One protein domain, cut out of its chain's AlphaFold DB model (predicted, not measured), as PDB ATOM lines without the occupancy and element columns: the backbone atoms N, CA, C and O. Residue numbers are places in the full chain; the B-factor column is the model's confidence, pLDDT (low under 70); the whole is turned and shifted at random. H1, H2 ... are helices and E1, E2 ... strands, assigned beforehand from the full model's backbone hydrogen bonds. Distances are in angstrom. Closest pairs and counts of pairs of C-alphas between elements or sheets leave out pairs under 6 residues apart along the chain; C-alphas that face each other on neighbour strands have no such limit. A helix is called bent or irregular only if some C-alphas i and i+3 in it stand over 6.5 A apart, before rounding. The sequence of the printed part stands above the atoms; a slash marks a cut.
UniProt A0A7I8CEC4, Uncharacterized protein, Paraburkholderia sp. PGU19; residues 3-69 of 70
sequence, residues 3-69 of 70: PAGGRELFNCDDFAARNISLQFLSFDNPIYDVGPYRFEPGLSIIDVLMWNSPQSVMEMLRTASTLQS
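What this domain is: This is residues 3 to 69 of the 70 residues of an uncharacterized protein of Paraburkholderia sp. PGU19 (UniProt A0A7I8CEC4). What does the model look like? It is a long, thin rod with a short two-strand ladder, E1 and E2, in its middle, H1 and H2 toward one end, and H3, H4 and the long unnamed stretch of residues 28 to 44 toward the other. Residues 14 to 19, of which 14 to 16 belong to H2, stick out at the first of these ends. What is it made of? The printed part has 67 residues with four named helices and two named strands, in the order H1 H2 E1 H3 H4 E2; the class is mixed, helices and strands, and the sheet, order E1 - E2, is antiparallel. How tightly is it drawn in? It is only just loose, close to extended, with a radius of gyration of the C-alphas of 15.9 A and spans of 52 by 21 by 14 A.

How they stand to each other: Where does H1, residues 4 to 9, come nearest to E1, residues 24 to 27? The closest C-alphas are those of Ala 4 and Phe 24, 4.9 A apart. H1 and H2, residues 12 to 16, are apart. How do E1 and E2, residues 65 to 68, pair? They are antiparallel neighbours at 151 degrees, with N 24 and O 68 at 2.9 A and N 68 and O 24 at 2.8 A, within hydrogen-bond range. How do H3, residues 45 to 51, and H4, residues 54 to 63, stand? They are close but not clearly touching, at a steep tilt of 54 degrees, opposite ways; their closest C-alphas, those of Leu 49 and Val 57, are 7.1 A apart. E1 and H4 are only just apart, at 8.1 A. Are the helix backbones complete? Every O i to N i+4 pair is within hydrogen-bond range in H2, H3 and H4; in H1 it is 0 of 2, beside 2 of 3 O i to N i+3 pairs.

Where its parts are: Where does the first element begin? H1, residues 4 to 9, begins at C-alpha 4 (202.797, 134.652, 164.565) and is 10.1 A long; it is irregular, with C-alphas 5 and 8 7.7 A apart. How long are the others? H2, residues 12 to 16, is 6.2 A, E1, residues 24 to 27, 9.9 A, H3, residues 45 to 51, 10.3 A, and H4, residues 54 to 63, 14.4 A. Where does the last end? E2, residues 65 to 68, is 9.8 A long and ends at C-alpha 68 (206.897, 130.435, 169.925).

The domain as a whole: How large is it? The two C-alphas farthest apart, those of Ala 17 and Pro 36, are 52.5 A apart. Which link is long? E1 to H3 is a long link of 17 residues. Is anything cut or uncertain? The printed part has no cut, and no printed residue is under 70 in pLDDT.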
ATOM      1  N   PRO A   3     198.422 134.879 166.627       85.44
ATOM      2  CA  PRO A   3     199.029 134.448 165.367       85.44
ATOM      3  C   PRO A   3     200.441 135.029 165.187       85.44
ATOM      4  O   PRO A   3     200.643 136.227 165.403       85.44
ATOM      5  N   ALA A   4     201.409 134.213 164.758       87.56
ATOM      6  CA  ALA A   4     202.797 134.652 164.565       87.56
ATOM      7  C   ALA A   4     202.945 135.789 163.537       87.56
ATOM      8  O   ALA A   4     203.765 136.683 163.730       87.56
ATOM      9  N   GLY A   5     202.099 135.823 162.498       85.19
ATOM     10  CA  GLY A   5     202.123 136.877 161.475       85.19
ATOM     11  C   GLY A   5     201.802 138.287 161.992       85.19
ATOM     12  O   GLY A   5     202.110 139.263 161.322       85.19
ATOM     13  N   GLY A   6     201.212 138.409 163.185       85.50
ATOM     14  CA  GLY A   6     200.928 139.695 163.827       85.50
ATOM     15  C   GLY A   6     201.974 140.125 164.855       85.50
ATOM     16  O   GLY A   6     201.739 141.107 165.549       85.50
ATOM     17  N   ARG A   7     203.090 139.398 165.010       89.12
ATOM     18  CA  ARG A   7     204.079 139.627 166.081       89.12
ATOM     19  C   ARG A   7     204.589 141.062 166.135       89.12
ATOM     20  O   ARG A   7     204.676 141.627 167.219       89.12
ATOM     21  N   GLU A   8     204.851 141.661 164.978       89.81
ATOM     22  CA  GLU A   8     205.365 143.031 164.862       89.81
ATOM     23  C   GLU A   8     204.370 144.105 165.335       89.81
ATOM     24  O   GLU A   8     204.760 145.240 165.592       89.81
ATOM     25  N   LEU A   9     203.089 143.756 165.503       91.44
ATOM     26  CA  LEU A   9     202.064 144.661 166.032       91.44
ATOM     27  C   LEU A   9     202.125 144.797 167.560       91.44
ATOM     28  O   LEU A   9     201.471 145.676 168.123       91.44
ATOM     29  N   PHE A  10     202.871 143.925 168.245       91.88
ATOM     30  CA  PHE A  10     202.950 143.896 169.702       91.88
ATOM     31  C   PHE A  10     204.277 144.470 170.195       91.88
ATOM     32  O   PHE A  10     205.354 144.036 169.795       91.88
ATOM     33  N   ASN A  11     204.205 145.384 171.161       93.50
ATOM     34  CA  ASN A  11     205.364 145.762 171.959       93.50
ATOM     35  C   ASN A  11     205.529 144.749 173.102       93.50
ATOM     36  O   ASN A  11     204.791 144.802 174.081       93.50
ATOM     37  N   CYS A  12     206.472 143.815 172.981       91.25
ATOM     38  CA  CYS A  12     206.628 142.745 173.969       91.25
ATOM     39  C   CYS A  12     206.963 143.266 175.378       91.25
ATOM     40  O   CYS A  12     206.457 142.716 176.360       91.25
ATOM     41  N   ASP A  13     207.723 144.356 175.477       93.56
ATOM     42  CA  ASP A  13     208.132 144.945 176.755       93.56
ATOM     43  C   ASP A  13     206.948 145.574 177.505       93.56
ATOM     44  O   ASP A  13     206.821 145.401 178.717       93.56
ATOM     45  N   ASP A  14     206.028 146.242 176.795       96.31
ATOM     46  CA  ASP A  14     204.827 146.850 177.397       96.31
ATOM     47  C   ASP A  14     203.893 145.796 178.017       96.31
ATOM     48  O   ASP A  14     203.293 146.005 179.074       96.31
ATOM     49  N   PHE A  15     203.793 144.625 177.383       94.69
ATOM     50  CA  PHE A  15     203.010 143.506 177.907       94.69
ATOM     51  C   PHE A  15     203.723 142.829 179.082       94.69
ATOM     52  O   PHE A  15     203.091 142.575 180.114       94.69
ATOM     53  N   ALA A  16     205.036 142.608 178.981       94.62
ATOM     54  CA  ALA A  16     205.832 142.027 180.059       94.62
ATOM     55  C   ALA A  16     205.798 142.893 181.331       94.62
ATOM     56  O   ALA A  16     205.604 142.364 182.425       94.62
ATOM     57  N   ALA A  17     205.872 144.223 181.194       97.06
ATOM     58  CA  ALA A  17     205.769 145.175 182.305       97.06
ATOM     59  C   ALA A  17     204.430 145.092 183.064       97.06
ATOM     60  O   ALA A  17     204.342 145.467 184.232       97.06
ATOM     61  N   ARG A  18     203.382 144.569 182.416       96.94
ATOM     62  CA  ARG A  18     202.051 144.342 183.001       96.94
ATOM     63  C   ARG A  18     201.850 142.905 183.488       96.94
ATOM     64  O   ARG A  18     200.725 142.526 183.802       96.94
ATOM     65  N   ASN A  19     202.920 142.112 183.563       95.75
ATOM     66  CA  ASN A  19     202.891 140.677 183.860       95.75
ATOM     67  C   ASN A  19     202.047 139.866 182.858       95.75
ATOM     68  O   ASN A  19     201.461 138.843 183.212       95.75
ATOM     69  N   ILE A  20     201.979 140.314 181.600       94.38
ATOM     70  CA  ILE A  20     201.280 139.613 180.523       94.38
ATOM     71  C   ILE A  20     202.315 138.912 179.645       94.38
ATOM     72  O   ILE A  20     203.097 139.549 178.943       94.38
ATOM     73  N   SER A  21     202.299 137.579 179.657       92.00
ATOM     74  CA  SER A  21     203.145 136.770 178.777       92.00
ATOM     75  C   SER A  21     202.520 136.669 177.385       92.00
ATOM     76  O   SER A  21     201.423 136.128 177.215       92.00
ATOM     77  N   LEU A  22     203.225 137.186 176.377       93.44
ATOM     78  CA  LEU A  22     202.879 136.963 174.979       93.44
ATOM     79  C   LEU A  22     203.410 135.605 174.520       93.44
ATOM     80  O   LEU A  22     204.498 135.187 174.898       93.44
ATOM     81  N   GLN A  23     202.625 134.923 173.693       93.69
ATOM     82  CA  GLN A  23     203.010 133.687 173.018       93.69
ATOM     83  C   GLN A  23     202.420 133.708 171.618       93.69
ATOM     84  O   GLN A  23     201.260 134.114 171.449       93.69
ATOM     85  N   PHE A  24     203.189 133.239 170.645       93.88
ATOM     86  CA  PHE A  24     202.808 133.252 169.243       93.88
ATOM     87  C   PHE A  24     202.614 131.832 168.722       93.88
ATOM     88  O   PHE A  24     203.438 130.958 168.961       93.88
ATOM     89  N   LEU A  25     201.505 131.596 168.031       91.81
ATOM     90  CA  LEU A  25     201.212 130.345 167.354       91.81
ATOM     91  C   LEU A  25     201.697 130.452 165.913       91.81
ATOM     92  O   LEU A  25     201.210 131.295 165.153       91.81
ATOM     93  N   SER A  26     202.639 129.588 165.556       90.31
ATOM     94  CA  SER A  26     202.975 129.299 164.168       90.31
ATOM     95  C   SER A  26     202.209 128.065 163.722       90.31
ATOM     96  O   SER A  26     202.001 127.141 164.515       90.31
ATOM     97  N   PHE A  27     201.790 128.062 162.464       88.69
ATOM     98  CA  PHE A  27     201.105 126.942 161.846       88.69
ATOM     99  C   PHE A  27     201.749 126.659 160.493       88.69
ATOM    100  O   PHE A  27     201.791 127.541 159.635       88.69
ATOM    101  N   ASP A  28     202.257 125.447 160.326       87.69
ATOM    102  CA  ASP A  28     202.769 124.981 159.045       87.69
ATOM    103  C   ASP A  28     201.585 124.614 158.152       87.69
ATOM    104  O   ASP A  28     200.631 123.993 158.610       87.69
ATOM    105  N   ASN A  29     201.616 124.996 156.875       85.25
ATOM    106  CA  ASN A  29     200.509 124.713 155.960       85.25
ATOM    107  C   ASN A  29     200.495 123.220 155.578       85.25
ATOM    108  O   ASN A  29     201.366 122.797 154.810       85.25
ATOM    109  N   PRO A  30     199.520 122.416 156.053       87.94
ATOM    110  CA  PRO A  30     199.433 121.015 155.677       87.94
ATOM    111  C   PRO A  30     199.003 120.895 154.213       87.94
ATOM    112  O   PRO A  30     198.168 121.663 153.731       87.94
ATOM    113  N   ILE A  31     199.550 119.900 153.517       93.50
ATOM    114  CA  ILE A  31     199.116 119.528 152.167       93.50
ATOM    115  C   ILE A  31     198.054 118.437 152.300       93.50
ATOM    116  O   ILE A  31     198.243 117.471 153.040       93.50
ATOM    117  N   TYR A  32     196.951 118.589 151.576       94.69
ATOM    118  CA  TYR A  32     195.851 117.629 151.533       94.69
ATOM    119  C   TYR A  32     195.327 117.467 150.108       94.69
ATOM    120  O   TYR A  32     195.548 118.315 149.243       94.69
ATOM    121  N   ASP A  33     194.663 116.340 149.867       95.75
ATOM    122  CA  ASP A  33     194.046 116.033 148.583       95.75
ATOM    123  C   ASP A  33     192.785 116.890 148.392       95.75
ATOM    124  O   ASP A  33     191.915 116.926 149.260       95.75
ATOM    125  N   VAL A  34     192.698 117.580 147.256       96.56
ATOM    126  CA  VAL A  34     191.542 118.395 146.849       96.56
ATOM    127  C   VAL A  34     190.828 117.779 145.638       96.56
ATOM    128  O   VAL A  34     190.159 118.460 144.860       96.56
ATOM    129  N   GLY A  35     191.007 116.473 145.432       94.88
ATOM    130  CA  GLY A  35     190.438 115.706 144.337       94.88
ATOM    131  C   GLY A  35     190.867 116.261 142.973       94.88
ATOM    132  O   GLY A  35     192.056 116.287 142.664       94.88
ATOM    133  N   PRO A  36     189.924 116.688 142.115       96.69
ATOM    134  CA  PRO A  36     190.246 117.155 140.769       96.69
ATOM    135  C   PRO A  36     190.783 118.597 140.721       96.69
ATOM    136  O   PRO A  36     191.132 119.073 139.639       96.69
ATOM    137  N   TYR A  37     190.788 119.320 141.844       96.19
ATOM    138  CA  TYR A  37     191.193 120.725 141.887       96.19
ATOM    139  C   TYR A  37     192.708 120.884 142.073       96.19
ATOM    140  O   TYR A  37     193.441 119.938 142.356       96.19
ATOM    141  N   ARG A  38     193.198 122.115 141.904       96.88
ATOM    142  CA  ARG A  38     194.578 122.469 142.240       96.88
ATOM    143  C   ARG A  38     194.646 122.871 143.710       96.88
ATOM    144  O   ARG A  38     193.884 123.730 144.138       96.88
ATOM    145  N   PHE A  39     195.570 122.269 144.453       96.69
ATOM    146  CA  PHE A  39     195.844 122.658 145.833       96.69
ATOM    147  C   PHE A  39     196.422 124.078 145.897       96.69
ATOM    148  O   PHE A  39     197.389 124.383 145.194       96.69
ATOM    149  N   GLU A  40     195.858 124.911 146.771       95.50
ATOM    150  CA  GLU A  40     196.316 126.275 147.041       95.50
ATOM    151  C   GLU A  40     196.700 126.403 148.529       95.50
ATOM    152  O   GLU A  40     195.838 126.277 149.403       95.50
ATOM    153  N   PRO A  41     197.987 126.629 148.859       92.81
ATOM    154  CA  PRO A  41     198.445 126.660 150.244       92.81
ATOM    155  C   PRO A  41     197.891 127.876 150.995       92.81
ATOM    156  O   PRO A  41     197.947 129.002 150.509       92.81
ATOM    157  N   GLY A  42     197.426 127.659 152.229       89.06
ATOM    158  CA  GLY A  42     196.997 128.743 153.119       89.06
ATOM    159  C   GLY A  42     195.722 129.468 152.676       89.06
ATOM    160  O   GLY A  42     195.525 130.616 153.063       89.06
ATOM    161  N   LEU A  43     194.868 128.823 151.871       92.06
ATOM    162  CA  LEU A  43     193.681 129.450 151.290       92.06
ATOM    163  C   LEU A  43     192.650 129.900 152.346       92.06
ATOM    164  O   LEU A  43     192.427 131.091 152.548       92.06
ATOM    165  N   SER A  44     191.970 128.957 153.000       91.56
ATOM    166  CA  SER A  44     190.969 129.232 154.038       91.56
ATOM    167  C   SER A  44     190.780 128.005 154.917       91.56
ATOM    168  O   SER A  44     190.836 126.878 154.432       91.56
ATOM    169  N   ILE A  45     190.459 128.199 156.198       92.19
ATOM    170  CA  ILE A  45     190.101 127.084 157.087       92.19
ATOM    171  C   ILE A  45     188.883 126.302 156.569       92.19
ATOM    172  O   ILE A  45     188.793 125.099 156.783       92.19
ATOM    173  N   ILE A  46     187.970 126.953 155.843       95.19
ATOM    174  CA  ILE A  46     186.812 126.274 155.249       95.19
ATOM    175  C   ILE A  46     187.247 125.270 154.175       95.19
ATOM    176  O   ILE A  46     186.642 124.209 154.075       95.19
ATOM    177  N   ASP A  47     188.310 125.565 153.423       95.25
ATOM    178  CA  ASP A  47     188.866 124.641 152.427       95.25
ATOM    179  C   ASP A  47     189.473 123.405 153.109       95.25
ATOM    180  O   ASP A  47     189.146 122.272 152.762       95.25
ATOM    181  N   VAL A  48     190.236 123.612 154.187       94.88
ATOM    182  CA  VAL A  48     190.766 122.514 155.010       94.88
ATOM    183  C   VAL A  48     189.631 121.626 155.536       94.88
ATOM    184  O   VAL A  48     189.710 120.404 155.430       94.88
ATOM    185  N   LEU A  49     188.562 122.221 156.077       96.56
ATOM    186  CA  LEU A  49     187.416 121.480 156.620       96.56
ATOM    187  C   LEU A  49     186.591 120.762 155.541       96.56
ATOM    188  O   LEU A  49     185.980 119.739 155.835       96.56
ATOM    189  N   MET A  50     186.550 121.289 154.316       96.56
ATOM    190  CA  MET A  50     185.817 120.684 153.201       96.56
ATOM    191  C   MET A  50     186.452 119.364 152.756       96.56
ATOM    192  O   MET A  50     185.735 118.403 152.478       96.56
ATOM    193  N   TRP A  51     187.783 119.322 152.693       97.31
ATOM    194  CA  TRP A  51     188.527 118.202 152.109       97.31
ATOM    195  C   TRP A  51     189.022 117.170 153.124       97.31
ATOM    196  O   TRP A  51     189.504 116.109 152.737       97.31
ATOM    197  N   ASN A  52     188.895 117.446 154.425       97.00
ATOM    198  CA  ASN A  52     189.454 116.597 155.471       97.00
ATOM    199  C   ASN A  52     188.397 116.131 156.471       97.00
ATOM    200  O   ASN A  52     187.489 116.865 156.857       97.00
ATOM    201  N   SER A  53     188.563 114.901 156.959       97.94
ATOM    202  CA  SER A  53     187.769 114.410 158.087       97.94
ATOM    203  C   SER A  53     188.085 115.206 159.364       97.94
ATOM    204  O   SER A  53     189.221 115.665 159.528       97.94
ATOM    205  N   PRO A  54     187.147 115.313 160.325       97.69
ATOM    206  CA  PRO A  54     187.425 115.950 161.613       97.69
ATOM    207  C   PRO A  54     188.664 115.380 162.316       97.69
ATOM    208  O   PRO A  54     189.426 116.121 162.931       97.69
ATOM    209  N   GLN A  55     188.901 114.071 162.202       98.12
ATOM    210  CA  GLN A  55     190.066 113.400 162.778       98.12
ATOM    211  C   GLN A  55     191.367 113.859 162.114       98.12
ATOM    212  O   GLN A  55     192.331 114.158 162.813       98.12
ATOM    213  N   SER A  56     191.384 113.961 160.783       96.44
ATOM    214  CA  SER A  56     192.547 114.435 160.026       96.44
ATOM    215  C   SER A  56     192.867 115.891 160.360       96.44
ATOM    216  O   SER A  56     194.026 116.221 160.586       96.44
ATOM    217  N   VAL A  57     191.848 116.747 160.486       95.81
ATOM    218  CA  VAL A  57     192.024 118.151 160.896       95.81
ATOM    219  C   VAL A  57     192.602 118.238 162.307       95.81
ATOM    220  O   VAL A  57     193.537 118.996 162.543       95.81
ATOM    221  N   MET A  58     192.091 117.440 163.248       95.88
ATOM    222  CA  MET A  58     192.633 117.394 164.611       95.88
ATOM    223  C   MET A  58     194.099 116.953 164.635       95.88
ATOM    224  O   MET A  58     194.879 117.486 165.421       95.88
ATOM    225  N   GLU A  59     194.483 116.011 163.775       95.38
ATOM    226  CA  GLU A  59     195.874 115.580 163.647       95.38
ATOM    227  C   GLU A  59     196.763 116.675 163.045       95.38
ATOM    228  O   GLU A  59     197.831 116.963 163.585       95.38
ATOM    229  N   MET A  60     196.298 117.363 161.995       94.50
ATOM    230  CA  MET A  60     196.994 118.523 161.423       94.50
ATOM    231  C   MET A  60     197.204 119.615 162.473       94.50
ATOM    232  O   MET A  60     198.307 120.123 162.623       94.50
ATOM    233  N   LEU A  61     196.172 119.944 163.255       92.25
ATOM    234  CA  LEU A  61     196.277 120.951 164.313       92.25
ATOM    235  C   LEU A  61     197.300 120.563 165.386       92.25
ATOM    236  O   LEU A  61     197.998 121.435 165.896       92.25
ATOM    237  N   ARG A  62     197.416 119.277 165.729       92.88
ATOM    238  CA  ARG A  62     198.394 118.805 166.722       92.88
ATOM    239  C   ARG A  62     199.823 118.778 166.202       92.88
ATOM    240  O   ARG A  62     200.736 119.037 166.976       92.88
ATOM    241  N   THR A  63     200.012 118.428 164.935       92.25
ATOM    242  CA  THR A  63     201.343 118.184 164.358       92.25
ATOM    243  C   THR A  63     201.942 119.414 163.689       92.25
ATOM    244  O   THR A  63     203.157 119.577 163.717       92.25
ATOM    245  N   ALA A  64     201.111 120.295 163.134       90.56
ATOM    246  CA  ALA A  64     201.550 121.465 162.378       90.56
ATOM    247  C   ALA A  64     201.554 122.765 163.197       90.56
ATOM    248  O   ALA A  64     201.900 123.815 162.663       90.56
ATOM    249  N   SER A  65     201.158 122.738 164.476       91.56
ATOM    250  CA  SER A  65     201.160 123.932 165.326       91.56
ATOM    251  C   SER A  65     202.338 123.952 166.299       91.56
ATOM    252  O   SER A  65     202.611 122.982 167.002       91.56
ATOM    253  N   THR A  66     203.039 125.085 166.355       92.06
ATOM    254  CA  THR A  66     204.161 125.303 167.279       92.06
ATOM    255  C   THR A  66     203.972 126.613 168.031       92.06
ATOM    256  O   THR A  66     203.696 127.657 167.436       92.06
ATOM    257  N   LEU A  67     204.147 126.566 169.352       91.19
ATOM    258  CA  LEU A  67     204.205 127.758 170.192       91.19
ATOM    259  C   LEU A  67     205.612 128.348 170.181       91.19
ATOM    260  O   LEU A  67     206.598 127.658 170.425       91.19
ATOM    261  N   GLN A  68     205.678 129.648 169.939       88.75
ATOM    262  CA  GLN A  68     206.897 130.435 169.925       88.75
ATOM    263  C   GLN A  68     206.848 131.479 171.036       88.75
ATOM    264  O   GLN A  68     205.837 132.162 171.242       88.75
ATOM    265  N   SER A  69     207.968 131.614 171.737       83.81
ATOM    266  CA  SER A  69     208.200 132.720 172.658       83.81
ATOM    267  C   SER A  69     208.445 134.035 171.890       83.81
ATOM    268  O   SER A  69     208.845 133.995 170.715       83.81
TER     269      SER A  69